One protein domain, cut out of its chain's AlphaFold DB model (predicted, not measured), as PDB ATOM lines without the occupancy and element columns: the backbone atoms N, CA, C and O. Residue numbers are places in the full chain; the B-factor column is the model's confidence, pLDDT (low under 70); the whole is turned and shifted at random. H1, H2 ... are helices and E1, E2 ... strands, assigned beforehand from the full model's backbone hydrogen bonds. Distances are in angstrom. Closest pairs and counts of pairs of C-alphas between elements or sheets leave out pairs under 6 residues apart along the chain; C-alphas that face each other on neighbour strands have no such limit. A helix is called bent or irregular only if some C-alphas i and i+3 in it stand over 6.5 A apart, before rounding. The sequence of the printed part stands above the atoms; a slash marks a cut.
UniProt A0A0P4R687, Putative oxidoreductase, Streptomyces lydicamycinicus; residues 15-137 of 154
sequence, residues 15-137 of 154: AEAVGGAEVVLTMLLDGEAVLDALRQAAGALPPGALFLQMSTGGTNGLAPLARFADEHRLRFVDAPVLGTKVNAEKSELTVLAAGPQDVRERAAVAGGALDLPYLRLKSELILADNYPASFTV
ATOM      1  N   ALA A  15     233.727 241.583 311.755       82.00
ATOM      2  CA  ALA A  15     235.118 241.667 312.202       82.00
ATOM      3  C   ALA A  15     236.057 240.785 311.358       82.00
ATOM      4  O   ALA A  15     237.129 241.227 310.948       82.00
ATOM      5  N   GLU A  16     235.634 239.560 311.035       78.31
ATOM      6  CA  GLU A  16     236.380 238.655 310.145       78.31
ATOM      7  C   GLU A  16     236.488 239.174 308.708       78.31
ATOM      8  O   GLU A  16     237.428 238.825 307.982       78.31
ATOM      9  N   ALA A  17     235.506 239.968 308.283       79.56
ATOM     10  CA  ALA A  17     235.456 240.488 306.933       79.56
ATOM     11  C   ALA A  17     236.407 241.666 306.732       79.56
ATOM     12  O   ALA A  17     237.012 241.777 305.675       79.56
ATOM     13  N   VAL A  18     236.569 242.532 307.734       83.38
ATOM     14  CA  VAL A  18     237.398 243.742 307.601       83.38
ATOM     15  C   VAL A  18     238.880 243.514 307.903       83.38
ATOM     16  O   VAL A  18     239.706 244.364 307.572       83.38
ATOM     17  N   GLY A  19     239.239 242.387 308.526       80.50
ATOM     18  CA  GLY A  19     240.619 242.088 308.903       80.50
ATOM     19  C   GLY A  19     241.570 242.115 307.702       80.50
ATOM     20  O   GLY A  19     241.457 241.296 306.792       80.50
ATOM     21  N   GLY A  20     242.514 243.062 307.703       79.25
ATOM     22  CA  GLY A  20     243.484 243.251 306.615       79.25
ATOM     23  C   GLY A  20     242.914 243.878 305.337       79.25
ATOM     24  O   GLY A  20     243.612 243.927 304.329       79.25
ATOM     25  N   ALA A  21     241.668 244.356 305.358       79.56
ATOM     26  CA  ALA A  21     241.027 244.966 304.203       79.56
ATOM     27  C   ALA A  21     241.596 246.359 303.882       79.56
ATOM     28  O   ALA A  21     241.609 247.258 304.721       79.56
ATOM     29  N   GLU A  22     241.996 246.578 302.632       77.81
ATOM     30  CA  GLU A  22     242.363 247.915 302.141       77.81
ATOM     31  C   GLU A  22     241.130 248.775 301.819       77.81
ATOM     32  O   GLU A  22     241.184 250.008 301.865       77.81
ATOM     33  N   VAL A  23     240.013 248.109 301.513       81.69
ATOM     34  CA  VAL A  23     238.710 248.701 301.214       81.69
ATOM     35  C   VAL A  23     237.641 247.959 302.013       81.69
ATOM     36  O   VAL A  23     237.552 246.736 301.952       81.69
ATOM     37  N   VAL A  24     236.820 248.710 302.739       84.50
ATOM     38  CA  VAL A  24     235.604 248.249 303.406       84.50
ATOM     39  C   VAL A  24     234.430 248.840 302.643       84.50
ATOM     40  O   VAL A  24     234.233 250.051 302.643       84.50
ATOM     41  N   LEU A  25     233.657 247.992 301.977       85.69
ATOM     42  CA  LEU A  25     232.450 248.391 301.264       85.69
ATOM     43  C   LEU A  25     231.225 247.991 302.076       85.69
ATOM     44  O   LEU A  25     231.174 246.867 302.569       85.69
ATOM     45  N   THR A  26     230.237 248.878 302.192       81.75
ATOM     46  CA  THR A  26     228.961 248.551 302.844       81.75
ATOM     47  C   THR A  26     227.780 248.803 301.925       81.75
ATOM     48  O   THR A  26     227.671 249.857 301.300       81.75
ATOM     49  N   MET A  27     226.865 247.840 301.881       78.50
ATOM     50  CA  MET A  27     225.608 247.932 301.149       78.50
ATOM     51  C   MET A  27     224.530 247.186 301.942       78.50
ATOM     52  O   MET A  27     224.341 245.986 301.767       78.50
ATOM     53  N   LEU A  28     223.895 247.893 302.875       77.69
ATOM     54  CA  LEU A  28     222.867 247.387 303.788       77.69
ATOM     55  C   LEU A  28     221.560 248.170 303.616       77.69
ATOM     56  O   LEU A  28     221.465 249.058 302.768       77.69
ATOM     57  N   LEU A  29     220.561 247.825 304.434       75.62
ATOM     58  CA  LEU A  29     219.221 248.411 304.393       75.62
ATOM     59  C   LEU A  29     219.238 249.942 304.519       75.62
ATOM     60  O   LEU A  29     218.605 250.631 303.725       75.62
ATOM     61  N   ASP A  30     219.968 250.469 305.502       77.19
ATOM     62  CA  ASP A  30     220.036 251.896 305.807       77.19
ATOM     63  C   ASP A  30     221.338 252.262 306.547       77.19
ATOM     64  O   ASP A  30     222.233 251.435 306.745       77.19
ATOM     65  N   GLY A  31     221.466 253.536 306.928       78.44
ATOM     66  CA  GLY A  31     222.640 254.043 307.638       78.44
ATOM     67  C   GLY A  31     222.819 253.485 309.054       78.44
ATOM     68  O   GLY A  31     223.963 253.347 309.487       78.44
ATOM     69  N   GLU A  32     221.739 253.139 309.765       82.75
ATOM     70  CA  GLU A  32     221.838 252.560 311.113       82.75
ATOM     71  C   GLU A  32     222.381 251.136 311.045       82.75
ATOM     72  O   GLU A  32     223.338 250.811 311.749       82.75
ATOM     73  N   ALA A  33     221.868 250.329 310.112       82.56
ATOM     74  CA  ALA A  33     222.373 248.985 309.861       82.56
ATOM     75  C   ALA A  33     223.876 248.997 309.529       82.56
ATOM     76  O   ALA A  33     224.628 248.146 310.007       82.56
ATOM     77  N   VAL A  34     224.335 249.978 308.740       85.56
ATOM     78  CA  VAL A  34     225.768 250.146 308.435       85.56
ATOM     79  C   VAL A  34     226.572 250.513 309.669       85.56
ATOM     80  O   VAL A  34     227.628 249.925 309.906       85.56
ATOM     81  N   LEU A  35     226.088 251.452 310.473       86.31
ATOM     82  CA  LEU A  35     226.799 251.874 311.669       86.31
ATOM     83  C   LEU A  35     226.917 250.733 312.691       86.31
ATOM     84  O   LEU A  35     227.983 250.544 313.277       86.31
ATOM     85  N   ASP A  36     225.868 249.934 312.866       86.81
ATOM     86  CA  ASP A  36     225.883 248.783 313.771       86.81
ATOM     87  C   ASP A  36     226.824 247.674 313.296       86.81
ATOM     88  O   ASP A  36     227.574 247.111 314.097       86.81
ATOM     89  N   ALA A  37     226.860 247.407 311.990       86.69
ATOM     90  CA  ALA A  37     227.845 246.520 311.378       86.69
ATOM     91  C   ALA A  37     229.290 246.990 311.629       86.69
ATOM     92  O   ALA A  37     230.148 246.202 312.032       86.69
ATOM     93  N   LEU A  38     229.564 248.281 311.423       87.81
ATOM     94  CA  LEU A  38     230.890 248.861 311.631       87.81
ATOM     95  C   LEU A  38     231.310 248.847 313.105       87.81
ATOM     96  O   LEU A  38     232.467 248.557 313.403       87.81
ATOM     97  N   ARG A  39     230.380 249.083 314.036       90.88
ATOM     98  CA  ARG A  39     230.631 248.968 315.484       90.88
ATOM     99  C   ARG A  39     231.034 247.553 315.884       90.88
ATOM    100  O   ARG A  39     231.976 247.390 316.654       90.88
ATOM    101  N   GLN A  40     230.376 246.534 315.333       87.44
ATOM    102  CA  GLN A  40     230.754 245.133 315.560       87.44
ATOM    103  C   GLN A  40     232.146 244.806 314.999       87.44
ATOM    104  O   GLN A  40     232.840 243.940 315.527       87.44
ATOM    105  N   ALA A  41     232.573 245.515 313.953       88.00
ATOM    106  CA  ALA A  41     233.882 245.363 313.328       88.00
ATOM    107  C   ALA A  41     234.972 246.278 313.919       88.00
ATOM    108  O   ALA A  41     236.134 246.148 313.537       88.00
ATOM    109  N   ALA A  42     234.630 247.191 314.836       89.38
ATOM    110  CA  ALA A  42     235.461 248.337 315.209       89.38
ATOM    111  C   ALA A  42     236.900 247.975 315.617       89.38
ATOM    112  O   ALA A  42     237.843 248.671 315.246       89.38
ATOM    113  N   GLY A  43     237.073 246.866 316.343       90.38
ATOM    114  CA  GLY A  43     238.383 246.384 316.795       90.38
ATOM    115  C   GLY A  43     239.253 245.735 315.710       90.38
ATOM    116  O   GLY A  43     240.436 245.515 315.946       90.38
ATOM    117  N   ALA A  44     238.691 245.428 314.540       87.88
ATOM    118  CA  ALA A  44     239.377 244.774 313.424       87.88
ATOM    119  C   ALA A  44     239.570 245.696 312.204       87.88
ATOM    120  O   ALA A  44     240.212 245.292 311.234       87.88
ATOM    121  N   LEU A  45     239.025 246.920 312.242       87.38
ATOM    122  CA  LEU A  45     239.118 247.889 311.149       87.38
ATOM    123  C   LEU A  45     240.571 248.346 310.933       87.38
ATOM    124  O   LEU A  45     241.174 248.912 311.852       87.38
ATOM    125  N   PRO A  46     241.139 248.163 309.729       82.31
ATOM    126  CA  PRO A  46     242.494 248.614 309.444       82.31
ATOM    127  C   PRO A  46     242.544 250.148 309.355       82.31
ATOM    128  O   PRO A  46     241.810 250.738 308.554       82.31
ATOM    129  N   PRO A  47     243.416 250.825 310.126       86.81
ATOM    130  CA  PRO A  47     243.601 252.265 309.996       86.81
ATOM    131  C   PRO A  47     243.989 252.640 308.566       86.81
ATOM    132  O   PRO A  47     244.856 252.015 307.956       86.81
ATOM    133  N   GLY A  48     243.361 253.680 308.027       86.31
ATOM    134  CA  GLY A  48     243.590 254.127 306.660       86.31
ATOM    135  C   GLY A  48     242.888 253.292 305.588       86.31
ATOM    136  O   GLY A  48     243.060 253.612 304.413       86.31
ATOM    137  N   ALA A  49     242.088 252.273 305.917       85.62
ATOM    138  CA  ALA A  49     241.253 251.601 304.920       85.62
ATOM    139  C   ALA A  49     240.261 252.587 304.271       85.62
ATOM    140  O   ALA A  49     239.802 253.544 304.902       85.62
ATOM    141  N   LEU A  50     239.955 252.381 302.988       83.50
ATOM    142  CA  LEU A  50     238.893 253.110 302.293       83.50
ATOM    143  C   LEU A  50     237.544 252.561 302.749       83.50
ATOM    144  O   LEU A  50     237.229 251.415 302.455       83.50
ATOM    145  N   PHE A  51     236.742 253.369 303.429       88.81
ATOM    146  CA  PHE A  51     235.355 253.046 303.714       88.81
ATOM    147  C   PHE A  51     234.457 253.604 302.605       88.81
ATOM    148  O   PHE A  51     234.286 254.817 302.486       88.81
ATOM    149  N   LEU A  52     233.896 252.704 301.800       84.12
ATOM    150  CA  LEU A  52     233.013 252.995 300.681       84.12
ATOM    151  C   LEU A  52     231.564 252.627 301.040       84.12
ATOM    152  O   LEU A  52     231.166 251.460 300.982       84.12
ATOM    153  N   GLN A  53     230.769 253.624 301.420       83.75
ATOM    154  CA  GLN A  53     229.350 253.455 301.724       83.75
ATOM    155  C   GLN A  53     228.520 253.521 300.440       83.75
ATOM    156  O   GLN A  53     228.581 254.498 299.705       83.75
ATOM    157  N   MET A  54     227.721 252.489 300.179       77.81
ATOM    158  CA  MET A  54     226.961 252.316 298.933       77.81
ATOM    159  C   MET A  54     225.457 252.120 299.163       77.81
ATOM    160  O   MET A  54     224.704 251.954 298.193       77.81
ATOM    161  N   SER A  55     225.036 252.096 300.431       72.88
ATOM    162  CA  SER A  55     223.650 251.896 300.860       72.88
ATOM    163  C   SER A  55     222.786 253.105 300.507       72.88
ATOM    164  O   SER A  55     223.169 254.254 300.720       72.88
ATOM    165  N   THR A  56     221.580 252.857 300.006       66.38
ATOM    166  CA  THR A  56     220.578 253.893 299.728       66.38
ATOM    167  C   THR A  56     219.740 254.150 300.979       66.38
ATOM    168  O   THR A  56     218.690 253.546 301.148       66.38
ATOM    169  N   GLY A  57     220.217 255.029 301.869       59.28
ATOM    170  CA  GLY A  57     219.569 255.319 303.164       59.28
ATOM    171  C   GLY A  57     219.216 256.791 303.418       59.28
ATOM    172  O   GLY A  57     218.763 257.138 304.506       59.28
ATOM    173  N   GLY A  58     219.423 257.670 302.434       53.75
ATOM    174  CA  GLY A  58     219.189 259.109 302.584       53.75
ATOM    175  C   GLY A  58     220.234 259.827 303.451       53.75
ATOM    176  O   GLY A  58     221.087 259.226 304.101       53.75
ATOM    177  N   THR A  59     220.174 261.159 303.455       54.50
ATOM    178  CA  THR A  59     221.205 262.047 304.028       54.50
ATOM    179  C   THR A  59     221.353 261.963 305.550       54.50
ATOM    180  O   THR A  59     222.410 262.315 306.071       54.50
ATOM    181  N   ASN A  60     220.338 261.482 306.281       59.66
ATOM    182  CA  ASN A  60     220.385 261.389 307.748       59.66
ATOM    183  C   ASN A  60     221.386 260.341 308.259       59.66
ATOM    184  O   ASN A  60     221.948 260.519 309.337       59.66
ATOM    185  N   GLY A  61     221.647 259.281 307.488       68.62
ATOM    186  CA  GLY A  61     222.628 258.257 307.857       68.62
ATOM    187  C   GLY A  61     224.080 258.684 307.631       68.62
ATOM    188  O   GLY A  61     224.991 258.074 308.180       68.62
ATOM    189  N   LEU A  62     224.319 259.740 306.849       79.94
ATOM    190  CA  LEU A  62     225.655 260.078 306.360       79.94
ATOM    191  C   LEU A  62     226.562 260.675 307.442       79.94
ATOM    192  O   LEU A  62     227.718 260.278 307.576       79.94
ATOM    193  N   ALA A  63     226.050 261.627 308.227       84.56
ATOM    194  CA  ALA A  63     226.856 262.329 309.226       84.56
ATOM    195  C   ALA A  63     227.382 261.402 310.346       84.56
ATOM    196  O   ALA A  63     228.573 261.484 310.657       84.56
ATOM    197  N   PRO A  64     226.575 260.483 310.917       89.50
ATOM    198  CA  PRO A  64     227.081 259.488 311.864       89.50
ATOM    199  C   PRO A  64     228.169 258.580 311.275       89.50
ATOM    200  O   PRO A  64     229.145 258.279 311.958       89.50
ATOM    201  N   LEU A  65     228.036 258.179 310.006       87.75
ATOM    202  CA  LEU A  65     229.014 257.328 309.323       87.75
ATOM    203  C   LEU A  65     230.329 258.059 309.046       87.75
ATOM    204  O   LEU A  65     231.398 257.505 309.294       87.75
ATOM    205  N   ALA A  66     230.259 259.313 308.598       88.25
ATOM    206  CA  ALA A  66     231.438 260.149 308.395       88.25
ATOM    207  C   ALA A  66     232.198 260.377 309.712       88.25
ATOM    208  O   ALA A  66     233.424 260.297 309.742       88.25
ATOM    209  N   ARG A  67     231.472 260.598 310.816       92.06
ATOM    210  CA  ARG A  67     232.066 260.730 312.149       92.06
ATOM    211  C   ARG A  67     232.745 259.439 312.603       92.06
ATOM    212  O   ARG A  67     233.880 259.488 313.060       92.06
ATOM    213  N   PHE A  68     232.074 258.297 312.457       93.44
ATOM    214  CA  PHE A  68     232.664 256.999 312.783       93.44
ATOM    215  C   PHE A  68     233.945 256.753 311.971       93.44
ATOM    216  O   PHE A  68     234.957 256.314 312.510       93.44
ATOM    217  N   ALA A  69     233.924 257.077 310.676       90.75
ATOM    218  CA  ALA A  69     235.091 256.943 309.817       90.75
ATOM    219  C   ALA A  69     236.277 257.781 310.315       90.75
ATOM    220  O   ALA A  69     237.386 257.259 310.384       90.75
ATOM    221  N   ASP A  70     236.047 259.034 310.711       92.25
ATOM    222  CA  ASP A  70     237.087 259.909 311.264       92.25
ATOM    223  C   ASP A  70     237.660 259.360 312.585       92.25
ATOM    224  O   ASP A  70     238.874 259.183 312.714       92.25
ATOM    225  N   GLU A  71     236.786 258.968 313.521       95.50
ATOM    226  CA  GLU A  71     237.168 258.380 314.816       95.50
ATOM    227  C   GLU A  71     238.045 257.121 314.646       95.50
ATOM    228  O   GLU A  71     238.982 256.896 315.418       95.50
ATOM    229  N   HIS A  72     237.797 256.336 313.592       93.38
ATOM    230  CA  HIS A  72     238.534 255.113 313.259       93.38
ATOM    231  C   HIS A  72     239.616 255.295 312.175       93.38
ATOM    232  O   HIS A  72     240.241 254.317 311.755       93.38
ATOM    233  N   ARG A  73     239.900 256.536 311.750       94.25
ATOM    234  CA  ARG A  73     240.908 256.889 310.727       94.25
ATOM    235  C   ARG A  73     240.695 256.194 309.379       94.25
ATOM    236  O   ARG A  73     241.658 255.808 308.713       94.25
ATOM    237  N   LEU A  74     239.447 256.016 308.974       89.62
ATOM    238  CA  LEU A  74     239.068 255.487 307.669       89.62
ATOM    239  C   LEU A  74     238.980 256.622 306.642       89.62
ATOM    240  O   LEU A  74     238.563 257.738 306.946       89.62
ATOM    241  N   ARG A  75     239.331 256.329 305.390       87.75
ATOM    242  CA  ARG A  75     239.117 257.249 304.266       87.75
ATOM    243  C   ARG A  75     237.686 257.071 303.779       87.75
ATOM    244  O   ARG A  75     237.393 256.043 303.189       87.75
ATOM    245  N   PHE A  76     236.802 258.022 304.049       85.31
ATOM    246  CA  PHE A  76     235.374 257.860 303.773       85.31
ATOM    247  C   PHE A  76     234.958 258.359 302.383       85.31
ATOM    248  O   PHE A  76     235.324 259.466 301.978       85.31
ATOM    249  N   VAL A  77     234.159 257.552 301.685       83.38
ATOM    250  CA  VAL A  77     233.447 257.907 300.454       83.38
ATOM    251  C   VAL A  77     232.013 257.400 300.558       83.38
ATOM    252  O   VAL A  77     231.789 256.214 300.790       83.38
ATOM    253  N   ASP A  78     231.052 258.291 300.343       82.38
ATOM    254  CA  ASP A  78     229.650 257.934 300.144       82.38
ATOM    255  C   ASP A  78     229.383 257.884 298.642       82.38
ATOM    256  O   ASP A  78     229.604 258.867 297.943       82.38
ATOM    257  N   ALA A  79     229.000 256.726 298.121       77.12
ATOM    258  CA  ALA A  79     228.810 256.493 296.695       77.12
ATOM    259  C   ALA A  79     227.533 255.685 296.383       77.12
ATOM    260  O   ALA A  79     227.585 254.661 295.688       77.12
ATOM    261  N   PRO A  80     226.347 256.121 296.854       73.00
ATOM    262  CA  PRO A  80     225.102 255.457 296.504       73.00
ATOM    263  C   PRO A  80     224.901 255.460 294.986       73.00
ATOM    264  O   PRO A  80     225.384 256.328 294.255       73.00
ATOM    265  N   VAL A  81     224.160 254.468 294.503       68.56
ATOM    266  CA  VAL A  81     223.807 254.387 293.085       68.56
ATOM    267  C   VAL A  81     222.359 254.800 292.909       68.56
ATOM    268  O   VAL A  81     221.483 254.316 293.621       68.56
ATOM    269  N   LEU A  82     222.131 255.690 291.954       63.59
ATOM    270  CA  LEU A  82     220.825 256.093 291.472       63.59
ATOM    271  C   LEU A  82     220.421 255.237 290.273       63.59
ATOM    272  O   LEU A  82     221.199 255.029 289.339       63.59
ATOM    273  N   GLY A  83     219.172 254.792 290.289       58.56
ATOM    274  CA  GLY A  83     218.559 254.047 289.199       58.56
ATOM    275  C   GLY A  83     217.564 253.021 289.719       58.56
ATOM    276  O   GLY A  83     217.614 252.600 290.871       58.56
ATOM    277  N   THR A  84     216.627 252.639 288.862       63.19
ATOM    278  CA  THR A  84     215.658 251.577 289.149       63.19
ATOM    279  C   THR A  84     216.216 250.215 288.732       63.19
ATOM    280  O   THR A  84     217.215 250.138 288.014       63.19
ATOM    281  N   LYS A  85     215.529 249.128 289.101       64.44
ATOM    282  CA  LYS A  85     215.827 247.778 288.586       64.44
ATOM    283  C   LYS A  85     215.911 247.742 287.051       64.44
ATOM    284  O   LYS A  85     216.816 247.128 286.501       64.44
ATOM    285  N   VAL A  86     215.050 248.498 286.367       65.75
ATOM    286  CA  VAL A  86     215.060 248.631 284.899       65.75
ATOM    287  C   VAL A  86     216.342 249.302 284.386       65.75
ATOM    288  O   VAL A  86     216.852 248.938 283.330       65.75
ATOM    289  N   ASN A  87     216.901 250.272 285.119       61.91
ATOM    290  CA  ASN A  87     218.182 250.886 284.752       61.91
ATOM    291  C   ASN A  87     219.354 249.921 284.984       61.91
ATOM    292  O   ASN A  87     220.293 249.913 284.194       61.91
ATOM    293  N   ALA A  88     219.288 249.079 286.022       64.44
ATOM    294  CA  ALA A  88     220.269 248.019 286.260       64.44
ATOM    295  C   ALA A  88     220.320 247.010 285.102       64.44
ATOM    296  O   ALA A  88     221.401 246.715 284.597       64.44
ATOM    297  N   GLU A  89     219.162 246.563 284.609       65.44
ATOM    298  CA  GLU A  89     219.056 245.654 283.450       65.44
ATOM    299  C   GLU A  89     219.719 246.215 282.189       65.44
ATOM    300  O   GLU A  89     220.289 245.471 281.391       65.44
ATOM    301  N   LYS A  90     219.676 247.537 282.020       68.25
ATOM    302  CA  LYS A  90     220.248 248.235 280.866       68.25
ATOM    303  C   LYS A  90     221.690 248.694 281.071       68.25
ATOM    304  O   LYS A  90     222.258 249.292 280.164       68.25
ATOM    305  N   SER A  91     222.297 248.411 282.227       64.56
ATOM    306  CA  SER A  91     223.611 248.957 282.610       64.56
ATOM    307  C   SER A  91     223.653 250.497 282.620       64.56
ATOM    308  O   SER A  91     224.676 251.103 282.316       64.56
ATOM    309  N   GLU A  92     222.542 251.136 282.988       68.50
ATOM    310  CA  GLU A  92     222.345 252.597 283.014       68.50
ATOM    311  C   GLU A  92     222.336 253.168 284.447       68.50
ATOM    312  O   GLU A  92     221.809 254.251 284.707       68.50
ATOM    313  N   LEU A  93     222.879 252.429 285.417       63.12
ATOM    314  CA  LEU A  93     222.997 252.894 286.797       63.12
ATOM    315  C   LEU A  93     224.004 254.045 286.918       63.12
ATOM    316  O   LEU A  93     225.079 254.013 286.325       63.12
ATOM    317  N   THR A  94     223.680 255.044 287.740       62.88
ATOM    318  CA  THR A  94     224.546 256.206 287.988       62.88
ATOM    319  C   THR A  94     225.116 256.164 289.402       62.88
ATOM    320  O   THR A  94     224.353 256.087 290.358       62.88
ATOM    321  N   VAL A  95     226.439 256.259 289.571       65.62
ATOM    322  CA  VAL A  95     227.080 256.376 290.898       65.62
ATOM    323  C   VAL A  95     227.183 257.844 291.309       65.62
ATOM    324  O   VAL A  95     227.715 258.657 290.556       65.62
ATOM    325  N   LEU A  96     226.737 258.182 292.518       63.56
ATOM    326  CA  LEU A  96     226.936 259.499 293.120       63.56
ATOM    327  C   LEU A  96     228.077 259.464 294.140       63.56
ATOM    328  O   LEU A  96     227.816 259.282 295.318       63.56
ATOM    329  N   ALA A  97     229.330 259.649 293.722       68.50
ATOM    330  CA  ALA A  97     230.465 259.623 294.650       68.50
ATOM    331  C   ALA A  97     230.733 260.991 295.315       68.50
ATOM    332  O   ALA A  97     231.127 261.954 294.654       68.50
ATOM    333  N   ALA A  98     230.605 261.055 296.640       68.69
ATOM    334  CA  ALA A  98     230.939 262.180 297.507       68.69
ATOM    335  C   ALA A  98     232.072 261.805 298.486       68.69
ATOM    336  O   ALA A  98     232.101 260.717 299.054       68.69
ATOM    337  N   GLY A  99     233.035 262.709 298.680       64.88
ATOM    338  CA  GLY A  99     234.256 262.490 299.480       64.88
ATOM    339  C   GLY A  99     235.416 263.364 298.983       64.88
ATOM    340  O   GLY A  99     235.224 264.072 297.995       64.88
ATOM    341  N   PRO A 100     236.605 263.366 299.610       70.00
ATOM    342  CA  PRO A 100     237.769 264.109 299.108       70.00
ATOM    343  C   PRO A 100     238.144 263.702 297.673       70.00
ATOM    344  O   PRO A 100     238.029 262.531 297.307       70.00
ATOM    345  N   GLN A 101     238.554 264.661 296.837       65.31
ATOM    346  CA  GLN A 101     238.751 264.439 295.396       65.31
ATOM    347  C   GLN A 101     239.759 263.322 295.093       65.31
ATOM    348  O   GLN A 101     239.464 262.440 294.292       65.31
ATOM    349  N   ASP A 102     240.903 263.331 295.769       62.34
ATOM    350  CA  ASP A 102     241.968 262.338 295.629       62.34
ATOM    351  C   ASP A 102     241.506 260.921 296.010       62.34
ATOM    352  O   ASP A 102     241.921 259.924 295.409       62.34
ATOM    353  N   VAL A 103     240.601 260.818 296.986       67.69
ATOM    354  CA  VAL A 103     240.011 259.548 297.416       67.69
ATOM    355  C   VAL A 103     238.991 259.049 296.388       67.69
ATOM    356  O   VAL A 103     238.996 257.863 296.054       67.69
ATOM    357  N   ARG A 104     238.163 259.943 295.828       69.62
ATOM    358  CA  ARG A 104     237.209 259.598 294.757       69.62
ATOM    359  C   ARG A 104     237.916 259.142 293.483       69.62
ATOM    360  O   ARG A 104     237.500 258.158 292.882       69.62
ATOM    361  N   GLU A 105     238.990 259.823 293.086       66.56
ATOM    362  CA  GLU A 105     239.780 259.459 291.904       66.56
ATOM    363  C   GLU A 105     240.358 258.047 292.042       66.56
ATOM    364  O   GLU A 105     240.191 257.227 291.145       66.56
ATOM    365  N   ARG A 106     240.931 257.701 293.202       67.44
ATOM    366  CA  ARG A 106     241.418 256.335 293.467       67.44
ATOM    367  C   ARG A 106     240.317 255.277 293.415       67.44
ATOM    368  O   ARG A 106     240.582 254.162 292.978       67.44
ATOM    369  N   ALA A 107     239.104 255.608 293.856       62.94
ATOM    370  CA  ALA A 107     237.977 254.682 293.810       62.94
ATOM    371  C   ALA A 107     237.467 254.440 292.374       62.94
ATOM    372  O   ALA A 107     237.011 253.338 292.083       62.94
ATOM    373  N   ALA A 108     237.557 255.441 291.489       63.16
ATOM    374  CA  ALA A 108     236.978 255.419 290.142       63.16
ATOM    375  C   ALA A 108     237.930 254.970 289.012       63.16
ATOM    376  O   ALA A 108     237.480 254.765 287.887       63.16
ATOM    377  N   VAL A 109     239.236 254.841 289.269       56.97
ATOM    378  CA  VAL A 109     240.219 254.365 288.272       56.97
ATOM    379  C   VAL A 109     239.947 252.905 287.883       56.97
ATOM    380  O   VAL A 109     239.407 252.144 288.678       56.97
ATOM    381  N   ALA A 110     240.344 252.500 286.671       49.09
ATOM    382  CA  ALA A 110     240.232 251.119 286.196       49.09
ATOM    383  C   ALA A 110     240.850 250.116 287.193       49.09
ATOM    384  O   ALA A 110     242.018 250.243 287.569       49.09
ATOM    385  N   GLY A 111     240.064 249.124 287.619       58.28
ATOM    386  CA  GLY A 111     240.416 248.192 288.702       58.28
ATOM    387  C   GLY A 111     240.171 248.716 290.127       58.28
ATOM    388  O   GLY A 111     240.473 248.014 291.090       58.28
ATOM    389  N   GLY A 112     239.630 249.925 290.272       61.72
ATOM    390  CA  GLY A 112     239.181 250.523 291.525       61.72
ATOM    391  C   GLY A 112     237.775 250.076 291.931       61.72
ATOM    392  O   GLY A 112     237.049 249.430 291.175       61.72
ATOM    393  N   ALA A 113     237.376 250.433 293.151       63.16
ATOM    394  CA  ALA A 113     236.143 249.949 293.773       63.16
ATOM    395  C   ALA A 113     234.839 250.409 293.084       63.16
ATOM    396  O   ALA A 113     233.790 249.841 293.367       63.16
ATOM    397  N   LEU A 114     234.883 251.416 292.203       65.44
ATOM    398  CA  LEU A 114     233.725 251.966 291.478       65.44
ATOM    399  C   LEU A 114     233.760 251.722 289.956       65.44
ATOM    400  O   LEU A 114     232.937 252.285 289.237       65.44
ATOM    401  N   ASP A 115     234.693 250.914 289.451       67.06
ATOM    402  CA  ASP A 115     234.859 250.660 288.011       67.06
ATOM    403  C   ASP A 115     233.682 249.856 287.390       67.06
ATOM    404  O   ASP A 115     232.834 249.287 288.078       67.06
ATOM    405  N   LEU A 116     233.630 249.768 286.059       61.03
ATOM    406  CA  LEU A 116     232.632 249.043 285.262       61.03
ATOM    407  C   LEU A 116     232.304 247.620 285.763       61.03
ATOM    408  O   LEU A 116     231.119 247.278 285.793       61.03
ATOM    409  N   PRO A 117     233.275 246.777 286.174       61.09
ATOM    410  CA  PRO A 117     232.969 245.469 286.757       61.09
ATOM    411  C   PRO A 117     232.114 245.559 288.030       61.09
ATOM    412  O   PRO A 117     231.231 244.731 288.242       61.09
ATOM    413  N   TYR A 118     232.319 246.592 288.849       61.91
ATOM    414  CA  TYR A 118     231.560 246.813 290.076       61.91
ATOM    415  C   TYR A 118     230.113 247.244 289.789       61.91
ATOM    416  O   TYR A 118     229.173 246.750 290.415       61.91
ATOM    417  N   LEU A 119     229.908 248.105 288.787       62.66
ATOM    418  CA  LEU A 119     228.565 248.473 288.326       62.66
ATOM    419  C   LEU A 119     227.759 247.257 287.850       62.66
ATOM    420  O   LEU A 119     226.551 247.183 288.098       62.66
ATOM    421  N   ARG A 120     228.419 246.277 287.222       62.44
ATOM    422  CA  ARG A 120     227.781 245.010 286.835       62.44
ATOM    423  C   ARG A 120     227.421 244.148 288.039       62.44
ATOM    424  O   ARG A 120     226.267 243.747 288.138       62.44
ATOM    425  N   LEU A 121     228.344 243.960 288.987       63.38
ATOM    426  CA  LEU A 121     228.069 243.225 290.230       63.38
ATOM    427  C   LEU A 121     226.863 243.817 290.976       63.38
ATOM    428  O   LEU A 121     225.971 243.097 291.418       63.38
ATOM    429  N   LYS A 122     226.791 245.149 291.077       60.84
ATOM    430  CA  LYS A 122     225.655 245.817 291.716       60.84
ATOM    431  C   LYS A 122     224.353 245.623 290.939       60.84
ATOM    432  O   LYS A 122     223.308 245.427 291.554       60.84
ATOM    433  N   SER A 123     224.417 245.652 289.608       60.66
ATOM    434  CA  SER A 123     223.254 245.378 288.762       60.66
ATOM    435  C   SER A 123     222.714 243.967 289.009       60.66
ATOM    436  O   SER A 123     221.510 243.801 289.177       60.66
ATOM    437  N   GLU A 124     223.592 242.971 289.136       62.38
ATOM    438  CA  GLU A 124     223.221 241.585 289.446       62.38
ATOM    439  C   GLU A 124     222.568 241.439 290.831       62.38
ATOM    440  O   GLU A 124     221.537 240.779 290.954       62.38
ATOM    441  N   LEU A 125     223.104 242.095 291.867       59.88
ATOM    442  CA  LEU A 125     222.535 242.049 293.224       59.88
ATOM    443  C   LEU A 125     221.153 242.717 293.314       59.88
ATOM    444  O   LEU A 125     220.245 242.167 293.937       59.88
ATOM    445  N   ILE A 126     220.967 243.863 292.643       56.94
ATOM    446  CA  ILE A 126     219.659 244.537 292.524       56.94
ATOM    447  C   ILE A 126     218.660 243.638 291.788       56.94
ATOM    448  O   ILE A 126     217.488 243.548 292.162       56.94
ATOM    449  N   LEU A 127     219.110 242.954 290.733       54.59
ATOM    450  CA  LEU A 127     218.265 242.048 289.962       54.59
ATOM    451  C   LEU A 127     217.813 240.834 290.777       54.59
ATOM    452  O   LEU A 127     216.653 240.425 290.650       54.59
ATOM    453  N   ALA A 128     218.704 240.321 291.625       58.12
ATOM    454  CA  ALA A 128     218.483 239.176 292.498       58.12
ATOM    455  C   ALA A 128     217.673 239.487 293.772       58.12
ATOM    456  O   ALA A 128     217.361 238.549 294.503       58.12
ATOM    457  N   ASP A 129     217.353 240.760 294.052       52.75
ATOM    458  CA  ASP A 129     216.737 241.222 295.315       52.75
ATOM    459  C   ASP A 129     217.470 240.696 296.566       52.75
ATOM    460  O   ASP A 129     216.889 240.396 297.608       52.75
ATOM    461  N   ASN A 130     218.784 240.520 296.427       47.31
ATOM    462  CA  ASN A 130     219.629 239.853 297.398       47.31
ATOM    463  C   ASN A 130     220.632 240.872 297.939       47.31
ATOM    464  O   ASN A 130     221.669 241.124 297.323       47.31
ATOM    465  N   TYR A 131     220.319 241.437 299.108       49.41
ATOM    466  CA  TYR A 131     221.156 242.403 299.832       49.41
ATOM    467  C   TYR A 131     221.727 241.800 301.129       49.41
ATOM    468  O   TYR A 131     221.499 242.348 302.213       49.41
ATOM    469  N   PRO A 132     222.427 240.649 301.089       42.88
ATOM    470  CA  PRO A 132     223.087 240.146 302.279       42.88
ATOM    471  C   PRO A 132     224.187 241.136 302.654       42.88
ATOM    472  O   PRO A 132     224.751 241.797 301.775       42.88
ATOM    473  N   ALA A 133     224.505 241.227 303.948       34.00
ATOM    474  CA  ALA A 133     225.573 242.087 304.434       34.00
ATOM    475  C   ALA A 133     226.888 241.775 303.712       34.00
ATOM    476  O   ALA A 133     227.586 240.817 304.033       34.00
ATOM    477  N   SER A 134     227.181 242.556 302.676       41.59
ATOM    478  CA  SER A 134     228.296 242.300 301.780       41.59
ATOM    479  C   SER A 134     229.465 243.130 302.262       41.59
ATOM    480  O   SER A 134     229.547 244.324 301.993       41.59
ATOM    481  N   PHE A 135     230.349 242.479 303.008       39.84
ATOM    482  CA  PHE A 135     231.682 242.974 303.300       39.84
ATOM    483  C   PHE A 135     232.626 242.309 302.301       39.84
ATOM    484  O   PHE A 135     232.986 241.142 302.447       39.84
ATOM    485  N   THR A 136     232.983 243.016 301.235       40.06
ATOM    486  CA  THR A 136     233.873 242.466 300.208       40.06
ATOM    487  C   THR A 136     235.274 243.034 300.395       40.06
ATOM    488  O   THR A 136     235.483 244.231 300.215       40.06
ATOM    489  N   VAL A 137     236.245 242.172 300.717       30.95
ATOM    490  CA  VAL A 137     237.675 242.484 300.575       30.95
ATOM    491  C   VAL A 137     238.058 242.192 299.132       30.95
ATOM    492  O   VAL A 137     238.206 241.032 298.753       30.95
TER     493      VAL A 137
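What this domain is: This is residues 15 to 137 of the 154 residues of the protein "Putative oxidoreductase" of Streptomyces lydicamycinicus (UniProt A0A0P4R687). A small sheet of three parallel strands, E1, E2 and E3, has the helices H2 and H3 side by side over one face and the shorter helix H5 across the opposite face. Away from the sheet, H4 and H6 pack together at one end of the longest axis, and residues 128 to 137 run back from H6 to the side of E1. The 123 printed residues hold six named helices and three named strands, in the order H1 E1 H2 E2 H3 E3 H4 H5 H6; the class is mostly helix. The whole is compact, with a radius of gyration of the C-alphas of 13.7 A and spans of 40 by 28 by 27 A.

How they stand to each other: H1, residues 15 to 18, touches H2, residues 31 to 44, through residues 40 to 44 of H2 alone; the closest C-alphas are those of Ala 15 and Ala 41, 4.1 A apart. E1, residues 23 to 26, is an edge strand and the parallel neighbour of E2, residues 50 to 53, with N 24 and O 50 within hydrogen-bond range at 2.8 A. E2 is parallel to E3, residues 75 to 78, the other edge strand, with N 51 and O 75 at 2.8 A. H3, residues 59 to 71, touches H2 at a shallow tilt of 12 degrees, the same way; the closest C-alphas are those of Gly 31 and Gly 61, 4.2 A apart. E1, H2, E2 and E2, H3, E3 are strand-helix-strand units, two parallel neighbour strands with a helix between, and both crossovers are right-handed. H3 is on the sheet, over E3, at a height over the sheet of 8.9 A. H5, residues 101 to 108, is on the opposite face at a height of 9.4 A and runs across the strands, at 69 degrees to E3 on the local plane. H4, residues 85 to 89, touches H6, residues 116 to 127, with the C-alphas of Ala 88 and Ser 123 closest at 4.7 A; H5 is apart from both. Each O i to N i+4 pair is within hydrogen-bond range in H4, H5 and H6, against 8 of 10 in H2 and 6 of 9 in H3; H1 is too short for such a pair.

Where its parts are: H1 begins at C-alpha 15, (235.118, 241.667, 312.202). H2 is 20.0 A long and irregular, with C-alphas 40 and 43 7.8 A apart; H3, 19.6 A, is only just irregular, with C-alphas 60 and 63 6.7 A apart. H6, 16.7 A long, ends at C-alpha 127, (218.265, 242.048, 289.962).

The domain as a whole: The C-alphas of Gly 43 and Lys 90 are the two farthest apart, at 40.3 A. The printed part has no cut, and the link from H4 to H5, 11 residues, is long. Mean pLDDT of the printed part is 72.0, and residues 56 to 61, 81 to 99 and 101 to 137 are under 70.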